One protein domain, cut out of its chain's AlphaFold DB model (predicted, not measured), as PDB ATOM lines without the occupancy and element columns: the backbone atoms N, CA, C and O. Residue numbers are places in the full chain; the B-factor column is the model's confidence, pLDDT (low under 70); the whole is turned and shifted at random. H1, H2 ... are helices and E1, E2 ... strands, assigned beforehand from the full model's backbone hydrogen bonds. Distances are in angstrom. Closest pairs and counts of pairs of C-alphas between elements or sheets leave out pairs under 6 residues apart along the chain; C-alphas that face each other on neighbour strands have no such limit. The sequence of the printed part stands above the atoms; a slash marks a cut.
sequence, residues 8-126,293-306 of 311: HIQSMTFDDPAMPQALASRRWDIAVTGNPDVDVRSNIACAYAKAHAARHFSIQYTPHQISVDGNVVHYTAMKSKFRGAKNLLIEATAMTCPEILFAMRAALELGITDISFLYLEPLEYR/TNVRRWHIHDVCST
ATOM      1  N   HIS A   8     -42.872  42.303  10.893       95.62
ATOM      2  CA  HIS A   8     -41.558  42.880  11.122       95.62
ATOM      3  C   HIS A   8     -40.732  42.818   9.834       95.62
ATOM      4  O   HIS A   8     -40.415  41.736   9.350       95.62
ATOM      5  N   ILE A   9     -40.380  43.986   9.293       97.12
ATOM      6  CA  ILE A   9     -39.663  44.118   8.019       97.12
ATOM      7  C   ILE A   9     -38.233  44.598   8.276       97.12
ATOM      8  O   ILE A   9     -38.038  45.690   8.829       97.12
ATOM      9  N   GLN A  10     -37.253  43.824   7.817       96.94
ATOM     10  CA  GLN A  10     -35.841  44.192   7.736       96.94
ATOM     11  C   GLN A  10     -35.420  44.226   6.266       96.94
ATOM     12  O   GLN A  10     -35.805  43.376   5.475       96.94
ATOM     13  N   SER A  11     -34.660  45.240   5.859       96.56
ATOM     14  CA  SER A  11     -34.242  45.402   4.462       96.56
ATOM     15  C   SER A  11     -32.732  45.518   4.355       96.56
ATOM     16  O   SER A  11     -32.104  46.236   5.131       96.56
ATOM     17  N   MET A  12     -32.168  44.831   3.371       96.12
ATOM     18  CA  MET A  12     -30.770  44.925   2.971       96.12
ATOM     19  C   MET A  12     -30.708  45.375   1.519       96.12
ATOM     20  O   MET A  12     -31.408  44.829   0.667       96.12
ATOM     21  N   THR A  13     -29.851  46.352   1.253       96.12
ATOM     22  CA  THR A  13     -29.572  46.856  -0.089       96.12
ATOM     23  C   THR A  13     -28.091  46.674  -0.362       96.12
ATOM     24  O   THR A  13     -27.260  47.057   0.461       96.12
ATOM     25  N   PHE A  14     -27.769  46.117  -1.521       96.06
ATOM     26  CA  PHE A  14     -26.404  45.931  -1.984       96.06
ATOM     27  C   PHE A  14     -26.209  46.773  -3.241       96.06
ATOM     28  O   PHE A  14     -26.878  46.539  -4.248       96.06
ATOM     29  N   ASP A  15     -25.329  47.769  -3.155       92.56
ATOM     30  CA  ASP A  15     -25.009  48.695  -4.247       92.56
ATOM     31  C   ASP A  15     -23.950  48.084  -5.178       92.56
ATOM     32  O   ASP A  15     -22.835  48.583  -5.303       92.56
ATOM     33  N   ASP A  16     -24.285  46.928  -5.751       90.06
ATOM     34  CA  ASP A  16     -23.452  46.185  -6.694       90.06
ATOM     35  C   ASP A  16     -24.354  45.601  -7.797       90.06
ATOM     36  O   ASP A  16     -25.363  44.961  -7.476       90.06
ATOM     37  N   PRO A  17     -24.045  45.805  -9.091       91.19
ATOM     38  CA  PRO A  17     -24.774  45.164 -10.183       91.19
ATOM     39  C   PRO A  17     -24.641  43.630 -10.171       91.19
ATOM     40  O   PRO A  17     -25.564  42.925 -10.598       91.19
ATOM     41  N   ALA A  18     -23.515  43.093  -9.694       93.25
ATOM     42  CA  ALA A  18     -23.276  41.662  -9.575       93.25
ATOM     43  C   ALA A  18     -23.988  41.066  -8.350       93.25
ATOM     44  O   ALA A  18     -24.362  41.768  -7.415       93.25
ATOM     45  N   MET A  19     -24.177  39.740  -8.349       92.06
ATOM     46  CA  MET A  19     -24.769  39.045  -7.202       92.06
ATOM     47  C   MET A  19     -23.869  39.217  -5.960       92.06
ATOM     48  O   MET A  19     -22.734  38.731  -5.971       92.06
ATOM     49  N   PRO A  20     -24.367  39.821  -4.864       92.69
ATOM     50  CA  PRO A  20     -23.575  40.038  -3.659       92.69
ATOM     51  C   PRO A  20     -23.145  38.721  -3.005       92.69
ATOM     52  O   PRO A  20     -23.952  37.803  -2.834       92.69
ATOM     53  N   GLN A  21     -21.899  38.646  -2.527       90.50
ATOM     54  CA  GLN A  21     -21.377  37.450  -1.846       90.50
ATOM     55  C   GLN A  21     -22.205  37.068  -0.604       90.50
ATOM     56  O   GLN A  21     -22.390  35.886  -0.324       90.50
ATOM     57  N   ALA A  22     -22.763  38.058   0.101       90.50
ATOM     58  CA  ALA A  22     -23.651  37.843   1.246       90.50
ATOM     59  C   ALA A  22     -24.940  37.075   0.887       90.50
ATOM     60  O   ALA A  22     -25.532  36.427   1.747       90.50
ATOM     61  N   LEU A  23     -25.372  37.124  -0.376       93.00
ATOM     62  CA  LEU A  23     -26.532  36.383  -0.872       93.00
ATOM     63  C   LEU A  23     -26.163  34.969  -1.344       93.00
ATOM     64  O   LEU A  23     -27.002  34.071  -1.317       93.00
ATOM     65  N   ALA A  24     -24.891  34.722  -1.679       91.88
ATOM     66  CA  ALA A  24     -24.425  33.443  -2.214       91.88
ATOM     67  C   ALA A  24     -24.682  32.248  -1.272       91.88
ATOM     68  O   ALA A  24     -24.915  31.125  -1.729       91.88
ATOM     69  N   SER A  25     -24.660  32.472   0.043       91.69
ATOM     70  CA  SER A  25     -24.872  31.439   1.065       91.69
ATOM     71  C   SER A  25     -26.327  31.303   1.518       91.69
ATOM     72  O   SER A  25     -26.665  30.297   2.143       91.69
ATOM     73  N   ARG A  26     -27.210  32.258   1.194       95.94
ATOM     74  CA  ARG A  26     -28.618  32.189   1.612       95.94
ATOM     75  C   ARG A  26     -29.341  31.066   0.878       95.94
ATOM     76  O   ARG A  26     -29.110  30.838  -0.315       95.94
ATOM     77  N   ARG A  27     -30.189  30.343   1.608       97.38
ATOM     78  CA  ARG A  27     -30.983  29.221   1.102       97.38
ATOM     79  C   ARG A  27     -32.404  29.301   1.630       97.38
ATOM     80  O   ARG A  27     -32.605  29.686   2.779       97.38
ATOM     81  N   TRP A  28     -33.346  28.892   0.788       98.50
ATOM     82  CA  TRP A  28     -34.763  28.808   1.123       98.50
ATOM     83  C   TRP A  28     -35.321  27.418   0.805       98.50
ATOM     84  O   TRP A  28     -34.839  26.725  -0.093       98.50
ATOM     85  N   ASP A  29     -36.362  27.003   1.512       98.56
ATOM     86  CA  ASP A  29     -37.055  25.746   1.232       98.56
ATOM     87  C   ASP A  29     -37.817  25.831  -0.088       98.56
ATOM     88  O   ASP A  29     -37.920  24.848  -0.832       98.56
ATOM     89  N   ILE A  30     -38.360  27.014  -0.385       98.62
ATOM     90  CA  ILE A  30     -39.115  27.258  -1.601       98.62
ATOM     91  C   ILE A  30     -38.896  28.667  -2.153       98.62
ATOM     92  O   ILE A  30     -38.802  29.633  -1.399       98.62
ATOM     93  N   ALA A  31     -38.847  28.780  -3.479       98.75
ATOM     94  CA  ALA A  31     -38.879  30.048  -4.194       98.75
ATOM     95  C   ALA A  31     -40.083  30.134  -5.136       98.75
ATOM     96  O   ALA A  31     -40.413  29.181  -5.845       98.75
ATOM     97  N   VAL A  32     -40.699  31.308  -5.180       98.62
ATOM     98  CA  VAL A  32     -41.779  31.644  -6.105       98.62
ATOM     99  C   VAL A  32     -41.292  32.724  -7.057       98.62
ATOM    100  O   VAL A  32     -40.700  33.716  -6.631       98.62
ATOM    101  N   THR A  33     -41.531  32.516  -8.349       98.31
ATOM    102  CA  THR A  33     -41.059  33.406  -9.420       98.31
ATOM    103  C   THR A  33     -42.197  33.903 -10.306       98.31
ATOM    104  O   THR A  33     -43.217  33.228 -10.446       98.31
ATOM    105  N   GLY A  34     -42.023  35.085 -10.903       95.06
ATOM    106  CA  GLY A  34     -42.926  35.615 -11.929       95.06
ATOM    107  C   GLY A  34     -42.507  35.207 -13.347       95.06
ATOM    108  O   GLY A  34     -41.805  34.215 -13.548       95.06
ATOM    109  N   ASN A  35     -42.917  35.992 -14.347       90.75
ATOM    110  CA  ASN A  35     -42.471  35.810 -15.732       90.75
ATOM    111  C   ASN A  35     -41.035  36.356 -15.937       90.75
ATOM    112  O   ASN A  35     -40.853  37.575 -15.879       90.75
ATOM    113  N   PRO A  36     -40.025  35.509 -16.220       89.50
ATOM    114  CA  PRO A  36     -38.648  35.967 -16.403       89.50
ATOM    115  C   PRO A  36     -38.438  36.773 -17.696       89.50
ATOM    116  O   PRO A  36     -37.478  37.537 -17.773       89.50
ATOM    117  N   ASP A  37     -39.329  36.656 -18.684       87.25
ATOM    118  CA  ASP A  37     -39.129  37.160 -20.053       87.25
ATOM    119  C   ASP A  37     -39.579  38.623 -20.245       87.25
ATOM    120  O   ASP A  37     -39.996  39.042 -21.329       87.25
ATOM    121  N   VAL A  38     -39.522  39.420 -19.175       84.88
ATOM    122  CA  VAL A  38     -39.899  40.845 -19.189       84.88
ATOM    123  C   VAL A  38     -38.694  41.739 -19.476       84.88
ATOM    124  O   VAL A  38     -38.732  42.594 -20.366       84.88
ATOM    125  N   ASP A  39     -37.630  41.569 -18.693       89.19
ATOM    126  CA  ASP A  39     -36.378  42.309 -18.808       89.19
ATOM    127  C   ASP A  39     -35.210  41.514 -18.193       89.19
ATOM    128  O   ASP A  39     -35.402  40.478 -17.550       89.19
ATOM    129  N   VAL A  40     -33.981  41.996 -18.403       92.00
ATOM    130  CA  VAL A  40     -32.756  41.319 -17.943       92.00
ATOM    131  C   VAL A  40     -32.731  41.102 -16.426       92.00
ATOM    132  O   VAL A  40     -32.219  40.087 -15.957       92.00
ATOM    133  N   ARG A  41     -33.327  42.006 -15.643       94.56
ATOM    134  CA  ARG A  41     -33.348  41.891 -14.180       94.56
ATOM    135  C   ARG A  41     -34.305  40.798 -13.748       94.56
ATOM    136  O   ARG A  41     -33.950  40.017 -12.875       94.56
ATOM    137  N   SER A  42     -35.485  40.716 -14.367       94.75
ATOM    138  CA  SER A  42     -36.430  39.620 -14.134       94.75
ATOM    139  C   SER A  42     -35.783  38.263 -14.410       94.75
ATOM    140  O   SER A  42     -35.931  37.350 -13.600       94.75
ATOM    141  N   ASN A  43     -35.000  38.145 -15.487       95.44
ATOM    142  CA  ASN A  43     -34.251  36.926 -15.784       95.44
ATOM    143  C   ASN A  43     -33.219  36.591 -14.688       95.44
ATOM    144  O   ASN A  43     -33.251  35.485 -14.147       95.44
ATOM    145  N   ILE A  44     -32.369  37.554 -14.308       96.81
ATOM    146  CA  ILE A  44     -31.338  37.377 -13.268       96.81
ATOM    147  C   ILE A  44     -31.969  37.023 -11.914       96.81
ATOM    148  O   ILE A  44     -31.538  36.075 -11.255       96.81
ATOM    149  N   ALA A  45     -33.011  37.746 -11.506       97.38
ATOM    150  CA  ALA A  45     -33.685  37.547 -10.229       97.38
ATOM    151  C   ALA A  45     -34.363  36.170 -10.157       97.38
ATOM    152  O   ALA A  45     -34.209  35.449  -9.168       97.38
ATOM    153  N   CYS A  46     -35.049  35.759 -11.229       97.69
ATOM    154  CA  CYS A  46     -35.647  34.428 -11.323       97.69
ATOM    155  C   CYS A  46     -34.582  33.324 -11.306       97.69
ATOM    156  O   CYS A  46     -34.776  32.307 -10.642       97.69
ATOM    157  N   ALA A  47     -33.461  33.503 -12.013       97.50
ATOM    158  CA  ALA A  47     -32.365  32.536 -12.021       97.50
ATOM    159  C   ALA A  47     -31.756  32.361 -10.622       97.50
ATOM    160  O   ALA A  47     -31.600  31.228 -10.162       97.50
ATOM    161  N   TYR A  48     -31.497  33.466  -9.916       98.00
ATOM    162  CA  TYR A  48     -31.048  33.434  -8.525       98.00
ATOM    163  C   TYR A  48     -32.052  32.692  -7.633       98.00
ATOM    164  O   TYR A  48     -31.679  31.759  -6.924       98.00
ATOM    165  N   ALA A  49     -33.339  33.045  -7.705       98.25
ATOM    166  CA  ALA A  49     -34.360  32.442  -6.854       98.25
ATOM    167  C   ALA A  49     -34.447  30.917  -7.047       98.25
ATOM    168  O   ALA A  49     -34.517  30.168  -6.072       98.25
ATOM    169  N   LYS A  50     -34.361  30.444  -8.297       98.06
ATOM    170  CA  LYS A  50     -34.364  29.010  -8.632       98.06
ATOM    171  C   LYS A  50     -33.117  28.277  -8.139       98.06
ATOM    172  O   LYS A  50     -33.232  27.133  -7.710       98.06
ATOM    173  N   ALA A  51     -31.946  28.911  -8.199       97.94
ATOM    174  CA  ALA A  51     -30.681  28.304  -7.785       97.94
ATOM    175  C   ALA A  51     -30.492  28.264  -6.255       97.94
ATOM    176  O   ALA A  51     -29.718  27.451  -5.750       97.94
ATOM    177  N   HIS A  52     -31.193  29.127  -5.515       98.19
ATOM    178  CA  HIS A  52     -31.028  29.287  -4.068       98.19
ATOM    179  C   HIS A  52     -32.171  28.699  -3.231       98.19
ATOM    180  O   HIS A  52     -32.154  28.831  -2.005       98.19
ATOM    181  N   ALA A  53     -33.129  28.010  -3.855       98.38
ATOM    182  CA  ALA A  53     -34.194  27.308  -3.150       98.38
ATOM    183  C   ALA A  53     -34.214  25.807  -3.450       98.38
ATOM    184  O   ALA A  53     -33.959  25.385  -4.576       98.38
ATOM    185  N   ALA A  54     -34.560  24.994  -2.448       98.12
ATOM    186  CA  ALA A  54     -34.660  23.541  -2.608       98.12
ATOM    187  C   ALA A  54     -35.768  23.140  -3.598       98.12
ATOM    188  O   ALA A  54     -35.650  22.144  -4.312       98.12
ATOM    189  N   ARG A  55     -36.850  23.923  -3.647       98.12
ATOM    190  CA  ARG A  55     -37.951  23.786  -4.605       98.12
ATOM    191  C   ARG A  55     -38.297  25.149  -5.179       98.12
ATOM    192  O   ARG A  55     -38.151  26.165  -4.509       98.12
ATOM    193  N   HIS A  56     -38.814  25.180  -6.397       98.44
ATOM    194  CA  HIS A  56     -39.316  26.414  -6.982       98.44
ATOM    195  C   HIS A  56     -40.473  26.148  -7.936       98.44
ATOM    196  O   HIS A  56     -40.618  25.038  -8.448       98.44
ATOM    197  N   PHE A  57     -41.284  27.172  -8.164       98.50
ATOM    198  CA  PHE A  57     -42.319  27.192  -9.195       98.50
ATOM    199  C   PHE A  57     -42.613  28.640  -9.599       98.50
ATOM    200  O   PHE A  57     -42.244  29.587  -8.890       98.50
ATOM    201  N   SER A  58     -43.241  28.831 -10.755       98.12
ATOM    202  CA  SER A  58     -43.718  30.149 -11.176       98.12
ATOM    203  C   SER A  58     -45.200  30.327 -10.880       98.12
ATOM    204  O   SER A  58     -45.968  29.365 -10.920       98.12
ATOM    205  N   ILE A  59     -45.606  31.561 -10.582       97.50
ATOM    206  CA  ILE A  59     -47.012  31.966 -10.498       97.50
ATOM    207  C   ILE A  59     -47.236  33.076 -11.514       97.50
ATOM    208  O   ILE A  59     -46.451  34.020 -11.588       97.50
ATOM    209  N   GLN A  60     -48.326  32.981 -12.270       95.94
ATOM    210  CA  GLN A  60     -48.817  34.095 -13.077       95.94
ATOM    211  C   GLN A  60     -50.289  34.335 -12.782       95.94
ATOM    212  O   GLN A  60     -51.070  33.384 -12.655       95.94
ATOM    213  N   TYR A  61     -50.663  35.606 -12.700       94.25
ATOM    214  CA  TYR A  61     -52.046  36.021 -12.521       94.25
ATOM    215  C   TYR A  61     -52.553  36.769 -13.751       94.25
ATOM    216  O   TYR A  61     -51.959  37.746 -14.207       94.25
ATOM    217  N   THR A  62     -53.724  36.369 -14.229       90.56
ATOM    218  CA  THR A  62     -54.554  37.180 -15.123       90.56
ATOM    219  C   THR A  62     -55.882  37.453 -14.431       90.56
ATOM    220  O   THR A  62     -56.265  36.687 -13.545       90.56
ATOM    221  N   PRO A  63     -56.642  38.495 -14.821       84.50
ATOM    222  CA  PRO A  63     -57.984  38.690 -14.283       84.50
ATOM    223  C   PRO A  63     -58.775  37.370 -14.348       84.50
ATOM    224  O   PRO A  63     -58.989  36.845 -15.437       84.50
ATOM    225  N   HIS A  64     -59.151  36.836 -13.178       82.94
ATOM    226  CA  HIS A  64     -59.894  35.580 -12.952       82.94
ATOM    227  C   HIS A  64     -59.124  34.248 -12.986       82.94
ATOM    228  O   HIS A  64     -59.739  33.218 -12.709       82.94
ATOM    229  N   GLN A  65     -57.823  34.216 -13.282       93.06
ATOM    230  CA  GLN A  65     -57.069  32.956 -13.340       93.06
ATOM    231  C   GLN A  65     -55.709  33.074 -12.659       93.06
ATOM    232  O   GLN A  65     -54.990  34.060 -12.811       93.06
ATOM    233  N   ILE A  66     -55.355  32.019 -11.928       95.06
ATOM    234  CA  ILE A  66     -54.013  31.792 -11.406       95.06
ATOM    235  C   ILE A  66     -53.442  30.621 -12.191       95.06
ATOM    236  O   ILE A  66     -54.123  29.612 -12.389       95.06
ATOM    237  N   SER A  67     -52.194  30.737 -12.618       97.06
ATOM    238  CA  SER A  67     -51.451  29.614 -13.173       97.06
ATOM    239  C   SER A  67     -50.193  29.338 -12.366       97.06
ATOM    240  O   SER A  67     -49.596  30.251 -11.796       97.06
ATOM    241  N   VAL A  68     -49.820  28.063 -12.306       97.94
ATOM    242  CA  VAL A  68     -48.577  27.576 -11.710       97.94
ATOM    243  C   VAL A  68     -47.806  26.809 -12.770       97.94
ATOM    244  O   VAL A  68     -48.345  25.870 -13.360       97.94
ATOM    245  N   ASP A  69     -46.566  27.218 -13.027       96.69
ATOM    246  CA  ASP A  69     -45.719  26.636 -14.078       96.69
ATOM    247  C   ASP A  69     -46.441  26.578 -15.444       96.69
ATOM    248  O   ASP A  69     -46.368  25.590 -16.170       96.69
ATOM    249  N   GLY A  70     -47.214  27.625 -15.759       95.50
ATOM    250  CA  GLY A  70     -48.006  27.744 -16.991       95.50
ATOM    251  C   GLY A  70     -49.343  26.993 -16.999       95.50
ATOM    252  O   GLY A  70     -50.119  27.147 -17.938       95.50
ATOM    253  N   ASN A  71     -49.663  26.219 -15.958       97.19
ATOM    254  CA  ASN A  71     -50.921  25.479 -15.867       97.19
ATOM    255  C   ASN A  71     -51.941  26.257 -15.040       97.19
ATOM    256  O   ASN A  71     -51.660  26.604 -13.895       97.19
ATOM    257  N   VAL A  72     -53.135  26.504 -15.585       97.69
ATOM    258  CA  VAL A  72     -54.226  27.145 -14.835       97.69
ATOM    259  C   VAL A  72     -54.653  26.236 -13.684       97.69
ATOM    260  O   VAL A  72     -54.970  25.064 -13.886       97.69
ATOM    261  N   VAL A  73     -54.663  26.776 -12.468       97.38
ATOM    262  CA  VAL A  73     -54.979  26.039 -11.243       97.38
ATOM    263  C   VAL A  73     -55.903  26.843 -10.334       97.38
ATOM    264  O   VAL A  73     -55.917  28.072 -10.338       97.38
ATOM    265  N   HIS A  74     -56.651  26.142  -9.485       95.50
ATOM    266  CA  HIS A  74     -57.345  26.779  -8.370       95.50
ATOM    267  C   HIS A  74     -56.361  27.185  -7.264       95.50
ATOM    268  O   HIS A  74     -55.319  26.550  -7.073       95.50
ATOM    269  N   TYR A  75     -56.746  28.181  -6.462       94.62
ATOM    270  CA  TYR A  75     -55.955  28.661  -5.324       94.62
ATOM    271  C   TYR A  75     -55.517  27.530  -4.376       94.62
ATOM    272  O   TYR A  75     -54.359  27.481  -3.974       94.62
ATOM    273  N   THR A  76     -56.385  26.556  -4.082       96.06
ATOM    274  CA  THR A  76     -56.046  25.407  -3.219       96.06
ATOM    275  C   THR A  76     -54.906  24.554  -3.785       96.06
ATOM    276  O   THR A  76     -54.046  24.091  -3.032       96.06
ATOM    277  N   ALA A  77     -54.867  24.364  -5.106       97.12
ATOM    278  CA  ALA A  77     -53.803  23.619  -5.773       97.12
ATOM    279  C   ALA A  77     -52.491  24.419  -5.789       97.12
ATOM    280  O   ALA A  77     -51.444  23.857  -5.470       97.12
ATOM    281  N   MET A  78     -52.543  25.731  -6.044       97.56
ATOM    282  CA  MET A  78     -51.383  26.621  -5.898       97.56
ATOM    283  C   MET A  78     -50.836  26.589  -4.463       97.56
ATOM    284  O   MET A  78     -49.656  26.311  -4.259       97.56
ATOM    285  N   LYS A  79     -51.701  26.770  -3.456       97.94
ATOM    286  CA  LYS A  79     -51.335  26.720  -2.033       97.94
ATOM    287  C   LYS A  79     -50.646  25.409  -1.661       97.94
ATOM    288  O   LYS A  79     -49.683  25.412  -0.904       97.94
ATOM    289  N   SER A  80     -51.076  24.281  -2.229       97.75
ATOM    290  CA  SER A  80     -50.465  22.979  -1.937       97.75
ATOM    291  C   SER A  80     -48.960  22.907  -2.246       97.75
ATOM    292  O   SER A  80     -48.256  22.144  -1.585       97.75
ATOM    293  N   LYS A  81     -48.450  23.732  -3.176       98.25
ATOM    294  CA  LYS A  81     -47.022  23.793  -3.530       98.25
ATOM    295  C   LYS A  81     -46.144  24.282  -2.375       98.25
ATOM    296  O   LYS A  81     -44.998  23.852  -2.264       98.25
ATOM    297  N   PHE A  82     -46.694  25.103  -1.484       98.25
ATOM    298  CA  PHE A  82     -45.990  25.666  -0.330       98.25
ATOM    299  C   PHE A  82     -45.878  24.694   0.858       98.25
ATOM    300  O   PHE A  82     -45.094  24.936   1.769       98.25
ATOM    301  N   ARG A  83     -46.621  23.575   0.867       96.94
ATOM    302  CA  ARG A  83     -46.642  22.640   2.007       96.94
ATOM    303  C   ARG A  83     -45.238  22.162   2.391       96.94
ATOM    304  O   ARG A  83     -44.417  21.849   1.526       96.94
ATOM    305  N   GLY A  84     -44.994  22.094   3.699       95.81
ATOM    306  CA  GLY A  84     -43.751  21.592   4.288       95.81
ATOM    307  C   GLY A  84     -42.551  22.541   4.211       95.81
ATOM    308  O   GLY A  84     -41.494  22.179   4.716       95.81
ATOM    309  N   ALA A  85     -42.684  23.722   3.597       97.69
ATOM    310  CA  ALA A  85     -41.659  24.760   3.678       97.69
ATOM    311  C   ALA A  85     -41.725  25.478   5.033       97.69
ATOM    312  O   ALA A  85     -42.802  25.617   5.612       97.69
ATOM    313  N   LYS A  86     -40.576  25.933   5.524       96.69
ATOM    314  CA  LYS A  86     -40.430  26.767   6.724       96.69
ATOM    315  C   LYS A  86     -40.123  28.213   6.372       96.69
ATOM    316  O   LYS A  86     -40.540  29.108   7.099       96.69
ATOM    317  N   ASN A  87     -39.422  28.430   5.262       97.88
ATOM    318  CA  ASN A  87     -39.141  29.755   4.734       97.88
ATOM    319  C   ASN A  87     -39.365  29.831   3.218       97.88
ATOM    320  O   ASN A  87     -39.359  28.823   2.503       97.88
ATOM    321  N   LEU A  88     -39.618  31.045   2.739       98.56
ATOM    322  CA  LEU A  88     -40.031  31.323   1.365       98.56
ATOM    323  C   LEU A  88     -39.241  32.500   0.797       98.56
ATOM    324  O   LEU A  88     -39.123  33.539   1.436       98.56
ATOM    325  N   LEU A  89     -38.782  32.364  -0.443       98.81
ATOM    326  CA  LEU A  89     -38.312  33.476  -1.263       98.81
ATOM    327  C   LEU A  89     -39.371  33.857  -2.308       98.81
ATOM    328  O   LEU A  89     -39.750  33.032  -3.137       98.81
ATOM    329  N   ILE A  90     -39.808  35.113  -2.318       98.69
ATOM    330  CA  ILE A  90     -40.655  35.693  -3.367       98.69
ATOM    331  C   ILE A  90     -39.791  36.595  -4.254       98.69
ATOM    332  O   ILE A  90     -39.242  37.600  -3.802       98.69
ATOM    333  N   GLU A  91     -39.681  36.262  -5.537       97.56
ATOM    334  CA  GLU A  91     -39.011  37.098  -6.536       97.56
ATOM    335  C   GLU A  91     -39.962  38.222  -6.998       97.56
ATOM    336  O   GLU A  91     -40.858  38.012  -7.808       97.56
ATOM    337  N   ALA A  92     -39.794  39.436  -6.478       97.69
ATOM    338  CA  ALA A  92     -40.716  40.554  -6.690       97.69
ATOM    339  C   ALA A  92     -40.417  41.422  -7.932       97.69
ATOM    340  O   ALA A  92     -41.234  42.271  -8.307       97.69
ATOM    341  N   THR A  93     -39.271  41.246  -8.593       96.62
ATOM    342  CA  THR A  93     -38.893  41.996  -9.805       96.62
ATOM    343  C   THR A  93     -39.849  41.681 -10.951       96.62
ATOM    344  O   THR A  93     -40.375  42.610 -11.581       96.62
ATOM    345  N   ALA A  94     -40.117  40.395 -11.205       95.19
ATOM    346  CA  ALA A  94     -41.059  39.961 -12.233       95.19
ATOM    347  C   ALA A  94     -42.513  39.924 -11.745       95.19
ATOM    348  O   ALA A  94     -43.415  40.173 -12.547       95.19
ATOM    349  N   MET A  95     -42.754  39.659 -10.457       95.62
ATOM    350  CA  MET A  95     -44.110  39.404  -9.961       95.62
ATOM    351  C   MET A  95     -44.991  40.655  -9.868       95.62
ATOM    352  O   MET A  95     -44.546  41.744  -9.497       95.62
ATOM    353  N   THR A  96     -46.269  40.511 -10.194       94.94
ATOM    354  CA  THR A  96     -47.313  41.534 -10.048       94.94
ATOM    355  C   THR A  96     -47.841  41.618  -8.608       94.94
ATOM    356  O   THR A  96     -47.557  40.758  -7.779       94.94
ATOM    357  N   CYS A  97     -48.623  42.661  -8.292       96.00
ATOM    358  CA  CYS A  97     -49.249  42.792  -6.967       96.00
ATOM    359  C   CYS A  97     -50.143  41.577  -6.627       96.00
ATOM    360  O   CYS A  97     -49.937  40.982  -5.571       96.00
ATOM    361  N   PRO A  98     -51.054  41.117  -7.517       95.69
ATOM    362  CA  PRO A  98     -51.844  39.912  -7.262       95.69
ATOM    363  C   PRO A  98     -50.997  38.667  -6.999       95.69
ATOM    364  O   PRO A  98     -51.301  37.900  -6.094       95.69
ATOM    365  N   GLU A  99     -49.922  38.461  -7.761       97.25
ATOM    366  CA  GLU A  99     -49.042  37.300  -7.587       97.25
ATOM    367  C   GLU A  99     -48.355  37.315  -6.217       97.25
ATOM    368  O   GLU A  99     -48.320  36.285  -5.542       97.25
ATOM    369  N   ILE A 100     -47.873  38.483  -5.775       97.81
ATOM    370  CA  ILE A 100     -47.314  38.669  -4.429       97.81
ATOM    371  C   ILE A 100     -48.377  38.375  -3.364       97.81
ATOM    372  O   ILE A 100     -48.112  37.616  -2.434       97.81
ATOM    373  N   LEU A 101     -49.586  38.919  -3.515       96.19
ATOM    374  CA  LEU A 101     -50.691  38.710  -2.578       96.19
ATOM    375  C   LEU A 101     -51.076  37.234  -2.450       96.19
ATOM    376  O   LEU A 101     -51.204  36.727  -1.337       96.19
ATOM    377  N   PHE A 102     -51.233  36.520  -3.566       96.31
ATOM    378  CA  PHE A 102     -51.590  35.100  -3.539       96.31
ATOM    379  C   PHE A 102     -50.472  34.228  -2.965       96.31
ATOM    380  O   PHE A 102     -50.772  33.297  -2.215       96.31
ATOM    381  N   ALA A 103     -49.206  34.535  -3.264       97.38
ATOM    382  CA  ALA A 103     -48.069  33.833  -2.671       97.38
ATOM    383  C   ALA A 103     -48.001  34.052  -1.152       97.38
ATOM    384  O   ALA A 103     -47.911  33.083  -0.400       97.38
ATOM    385  N   MET A 104     -48.123  35.304  -0.702       96.19
ATOM    386  CA  MET A 104     -48.141  35.665   0.719       96.19
ATOM    387  C   MET A 104     -49.292  34.999   1.464       96.19
ATOM    388  O   MET A 104     -49.079  34.365   2.496       96.19
ATOM    389  N   ARG A 105     -50.511  35.089   0.923       94.75
ATOM    390  CA  ARG A 105     -51.698  34.480   1.527       94.75
ATOM    391  C   ARG A 105     -51.532  32.968   1.679       94.75
ATOM    392  O   ARG A 105     -51.783  32.431   2.752       94.75
ATOM    393  N   ALA A 106     -51.065  32.287   0.632       96.19
ATOM    394  CA  ALA A 106     -50.845  30.846   0.674       96.19
ATOM    395  C   ALA A 106     -49.762  30.442   1.682       96.19
ATOM    396  O   ALA A 106     -49.912  29.418   2.349       96.19
ATOM    397  N   ALA A 107     -48.695  31.236   1.793       96.50
ATOM    398  CA  ALA A 107     -47.609  31.009   2.735       96.50
ATOM    399  C   ALA A 107     -48.087  31.132   4.190       96.50
ATOM    400  O   ALA A 107     -47.905  30.204   4.980       96.50
ATOM    401  N   LEU A 108     -48.775  32.229   4.518       94.81
ATOM    402  CA  LEU A 108     -49.272  32.494   5.869       94.81
ATOM    403  C   LEU A 108     -50.377  31.519   6.290       94.81
ATOM    404  O   LEU A 108     -50.340  31.014   7.408       94.81
ATOM    405  N   GLU A 109     -51.296  31.154   5.386       94.25
ATOM    406  CA  GLU A 109     -52.315  30.117   5.643       94.25
ATOM    407  C   GLU A 109     -51.708  28.727   5.930       94.25
ATOM    408  O   GLU A 109     -52.406  27.835   6.413       94.25
ATOM    409  N   LEU A 110     -50.428  28.511   5.607       96.25
ATOM    410  CA  LEU A 110     -49.675  27.292   5.914       96.25
ATOM    411  C   LEU A 110     -48.649  27.485   7.041       96.25
ATOM    412  O   LEU A 110     -47.868  26.572   7.306       96.25
ATOM    413  N   GLY A 111     -48.655  28.641   7.708       95.12
ATOM    414  CA  GLY A 111     -47.772  28.943   8.833       95.12
ATOM    415  C   GLY A 111     -46.326  29.262   8.448       95.12
ATOM    416  O   GLY A 111     -45.450  29.210   9.308       95.12
ATOM    417  N   ILE A 112     -46.049  29.584   7.181       97.00
ATOM    418  CA  ILE A 112     -44.726  30.057   6.752       97.00
ATOM    419  C   ILE A 112     -44.607  31.524   7.150       97.00
ATOM    420  O   ILE A 112     -45.230  32.388   6.534       97.00
ATOM    421  N   THR A 113     -43.821  31.801   8.187       94.94
ATOM    422  CA  THR A 113     -43.676  33.151   8.749       94.94
ATOM    423  C   THR A 113     -42.355  33.829   8.402       94.94
ATOM    424  O   THR A 113     -42.283  35.040   8.563       94.94
ATOM    425  N   ASP A 114     -41.352  33.087   7.917       97.38
ATOM    426  CA  ASP A 114     -40.061  33.607   7.445       97.38
ATOM    427  C   ASP A 114     -40.091  33.764   5.916       97.38
ATOM    428  O   ASP A 114     -39.979  32.788   5.162       97.38
ATOM    429  N   ILE A 115     -40.330  34.991   5.450       98.38
ATOM    430  CA  ILE A 115     -40.519  35.296   4.031       98.38
ATOM    431  C   ILE A 115     -39.524  36.371   3.601       98.38
ATOM    432  O   ILE A 115     -39.525  37.482   4.119       98.38
ATOM    433  N   SER A 116     -38.715  36.072   2.592       98.56
ATOM    434  CA  SER A 116     -37.821  37.035   1.954       98.56
ATOM    435  C   SER A 116     -38.392  37.483   0.613       98.56
ATOM    436  O   SER A 116     -38.828  36.660  -0.191       98.56
ATOM    437  N   PHE A 117     -38.310  38.773   0.314       98.75
ATOM    438  CA  PHE A 117     -38.546  39.311  -1.024       98.75
ATOM    439  C   PHE A 117     -37.229  39.676  -1.686       98.75
ATOM    440  O   PHE A 117     -36.443  40.417  -1.101       98.75
ATOM    441  N   LEU A 118     -37.025  39.223  -2.921       98.50
ATOM    442  CA  LEU A 118     -35.936  39.678  -3.780       98.50
ATOM    443  C   LEU A 118     -36.452  40.705  -4.783       98.50
ATOM    444  O   LEU A 118     -37.385  40.429  -5.531       98.50
ATOM    445  N   TYR A 119     -35.805  41.862  -4.844       98.00
ATOM    446  CA  TYR A 119     -36.054  42.865  -5.873       98.00
ATOM    447  C   TYR A 119     -34.731  43.405  -6.410       98.00
ATOM    448  O   TYR A 119     -33.873  43.836  -5.645       98.00
ATOM    449  N   LEU A 120     -34.561  43.394  -7.730       97.25
ATOM    450  CA  LEU A 120     -33.398  43.993  -8.384       97.25
ATOM    451  C   LEU A 120     -33.778  45.393  -8.862       97.25
ATOM    452  O   LEU A 120     -34.647  45.527  -9.716       97.25
ATOM    453  N   GLU A 121     -33.143  46.440  -8.348       95.75
ATOM    454  CA  GLU A 121     -33.331  47.818  -8.823       95.75
ATOM    455  C   GLU A 121     -32.698  47.979 -10.213       95.75
ATOM    456  O   GLU A 121     -31.577  47.503 -10.431       95.75
ATOM    457  N   PRO A 122     -33.389  48.615 -11.175       93.94
ATOM    458  CA  PRO A 122     -32.797  48.882 -12.476       93.94
ATOM    459  C   PRO A 122     -31.788  50.015 -12.415       93.94
ATOM    460  O   PRO A 122     -31.966  50.961 -11.653       93.94
ATOM    461  N   LEU A 123     -30.781  49.941 -13.283       92.25
ATOM    462  CA  LEU A 123     -29.924  51.092 -13.554       92.25
ATOM    463  C   LEU A 123     -30.711  52.167 -14.300       92.25
ATOM    464  O   LEU A 123     -30.706  53.329 -13.916       92.25
ATOM    465  N   GLU A 124     -31.456  51.765 -15.331       89.25
ATOM    466  CA  GLU A 124     -32.292  52.690 -16.086       89.25
ATOM    467  C   GLU A 124     -33.657  52.086 -16.397       89.25
ATOM    468  O   GLU A 124     -33.814  50.889 -16.661       89.25
ATOM    469  N   TYR A 125     -34.662  52.956 -16.411       88.50
ATOM    470  CA  TYR A 125     -35.954  52.668 -17.008       88.50
ATOM    471  C   TYR A 125     -36.028  53.250 -18.417       88.50
ATOM    472  O   TYR A 125     -35.514  54.335 -18.694       88.50
ATOM    473  N   ARG A 126     -36.737  52.551 -19.304       85.44
ATOM    474  CA  ARG A 126     -36.954  52.993 -20.678       85.44
ATOM    475  C   ARG A 126     -37.781  54.280 -20.703       85.44
ATOM    476  O   ARG A 126     -38.943  54.302 -20.291       85.44
ATOM    477  N   THR A 293     -33.083  48.416 -18.090       86.62
ATOM    478  CA  THR A 293     -31.762  47.924 -18.489       86.62
ATOM    479  C   THR A 293     -30.849  47.799 -17.274       86.62
ATOM    480  O   THR A 293     -30.835  48.661 -16.393       86.62
ATOM    481  N   ASN A 294     -30.079  46.706 -17.265       91.31
ATOM    482  CA  ASN A 294     -29.094  46.343 -16.245       91.31
ATOM    483  C   ASN A 294     -29.644  46.265 -14.807       91.31
ATOM    484  O   ASN A 294     -30.765  46.666 -14.499       91.31
ATOM    485  N   VAL A 295     -28.848  45.691 -13.914       95.44
ATOM    486  CA  VAL A 295     -29.097  45.728 -12.469       95.44
ATOM    487  C   VAL A 295     -28.227  46.834 -11.901       95.44
ATOM    488  O   VAL A 295     -27.061  46.931 -12.271       95.44
ATOM    489  N   ARG A 296     -28.782  47.663 -11.021       95.00
ATOM    490  CA  ARG A 296     -27.990  48.591 -10.211       95.00
ATOM    491  C   ARG A 296     -27.744  48.034  -8.824       95.00
ATOM    492  O   ARG A 296     -26.613  48.033  -8.359       95.00
ATOM    493  N   ARG A 297     -28.821  47.585  -8.172       96.00
ATOM    494  CA  ARG A 297     -28.799  47.137  -6.780       96.00
ATOM    495  C   ARG A 297     -29.618  45.885  -6.582       96.00
ATOM    496  O   ARG A 297     -30.630  45.669  -7.253       96.00
ATOM    497  N   TRP A 298     -29.219  45.117  -5.582       97.81
ATOM    498  CA  TRP A 298     -29.996  44.003  -5.061       97.81
ATOM    499  C   TRP A 298     -30.655  44.421  -3.755       97.81
ATOM    500  O   TRP A 298     -29.986  44.931  -2.856       97.81
ATOM    501  N   HIS A 299     -31.949  44.159  -3.631       97.94
ATOM    502  CA  HIS A 299     -32.691  44.336  -2.393       97.94
ATOM    503  C   HIS A 299     -33.202  42.992  -1.902       97.94
ATOM    504  O   HIS A 299     -33.840  42.250  -2.654       97.94
ATOM    505  N   ILE A 300     -32.955  42.714  -0.624       97.94
ATOM    506  CA  ILE A 300     -33.658  41.672   0.116       97.94
ATOM    507  C   ILE A 300     -34.478  42.333   1.214       97.94
ATOM    508  O   ILE A 300     -33.933  43.072   2.035       97.94
ATOM    509  N   HIS A 301     -35.774  42.044   1.240       98.25
ATOM    510  CA  HIS A 301     -36.660  42.438   2.328       98.25
ATOM    511  C   HIS A 301     -37.089  41.181   3.077       98.25
ATOM    512  O   HIS A 301     -37.896  40.408   2.567       98.25
ATOM    513  N   ASP A 302     -36.521  40.966   4.256       98.00
ATOM    514  CA  ASP A 302     -36.894  39.882   5.154       98.00
ATOM    515  C   ASP A 302     -38.103  40.319   5.985       98.00
ATOM    516  O   ASP A 302     -38.114  41.400   6.585       98.00
ATOM    517  N   VAL A 303     -39.141  39.495   5.967       97.38
ATOM    518  CA  VAL A 303     -40.431  39.749   6.592       97.38
ATOM    519  C   VAL A 303     -40.760  38.581   7.502       97.38
ATOM    520  O   VAL A 303     -40.969  37.460   7.042       97.38
ATOM    521  N   CYS A 304     -40.851  38.879   8.794       94.75
ATOM    522  CA  CYS A 304     -41.315  37.942   9.804       94.75
ATOM    523  C   CYS A 304     -42.735  38.321  10.228       94.75
ATOM    524  O   CYS A 304     -42.963  39.447  10.677       94.75
ATOM    525  N   SER A 305     -43.684  37.394  10.108       87.62
ATOM    526  CA  SER A 305     -45.021  37.561  10.693       87.62
ATOM    527  C   SER A 305     -45.008  37.118  12.154       87.62
ATOM    528  O   SER A 305     -44.558  36.011  12.467       87.62
ATOM    529  N   THR A 306     -45.500  37.963  13.058       76.94
ATOM    530  CA  THR A 306     -45.807  37.528  14.422       76.94
ATOM    531  C   THR A 306     -47.104  36.731  14.366       76.94
ATOM    532  O   THR A 306     -48.143  37.222  13.946       76.94
TER     533      THR A 306
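This is residues 8 to 126 and 293 to 306 of the 311 residues of an uncharacterized protein of Burkholderia pseudomallei (UniProt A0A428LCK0). One strongly twisted sheet of eight strands is the middle of three layers, with helix H2 packed on one face and H4 and the shorter H3 on the other. The sheet curls round H2 and H4; the long strands E8 and E7 lie near one edge beside E1, and the meander E3 E4 E5, each strand the antiparallel neighbour of the one before, makes the other edge. The printed part has 133 residues with four named helices and eight named strands, in the order E1 H1 E2 H2 E3 E4 E5 H3 E6 H4 E7 E8. The sheet is mixed, in the order E1 E8 E7 E6 E2 E3 E4 E5, and the class is mixed, helices and strands. The whole is compact, with a radius of gyration of the C-alphas of 14.2 A and spans of 39 by 32 by 23 A.

E1, residues 8 to 14, is an edge strand antiparallel to E8, residues 293 to 305, with N 10 and O 302 within hydrogen-bond range at 2.9 A. H1, residues 21 to 24, only grazes the sheet. E2, residues 28 to 33, H2, residues 40 to 51, and E3, residues 53 to 62, form a strand-helix-strand unit, two parallel neighbour strands with a helix between, its crossover right-handed; N 31 and O 55 are 2.9 A apart. The closest C-alphas of H2 and E2 are those of Ala 49 and Ala 31, 5.8 A apart. E3 forms a hairpin with E4, residues 65 to 68, with N 60 and O 67 at 3.0 A, and E4 one with E5, residues 71 to 73, with N 68 and O 71 at 2.8 A. H3, residues 75 to 80, touches residues 102 to 107 of H4, residues 97 to 108, at a steep tilt of 49 degrees; the closest C-alphas, of Lys 79 and Ala 106, are 5.0 A apart. E6, residues 87 to 91, H4 and E7, residues 114 to 125, form a second right-handed unit, with N 116 and O 88 at 2.8 A. E6 is parallel to E2, with N 89 and O 30 at 2.9 A, and E8 antiparallel to E7, with N 117 and O 301 at 2.8 A. H2 and H4 are apart, on opposite faces. In H2, H3 and H4 every O i to N i+4 pair is within hydrogen-bond range; H1 is too short for one.

E1 begins at C-alpha 8 (-41.558, 42.880, 11.122). H2 spans 16.6 A, E3 25.6 A and H4 16.5 A. E7, 31.3 A, bends by 58 degrees at residue 122, and E8, 33.7 A, by 63 degrees at residue 296. E8 ends at C-alpha 305 (-45.021, 37.561, 10.693).

Residues 127 to 292 are not printed, and C-alphas 126 and 293 are 7.6 A apart across the cut. Of the links printed whole, none is long. No printed residue is under 70 in pLDDT.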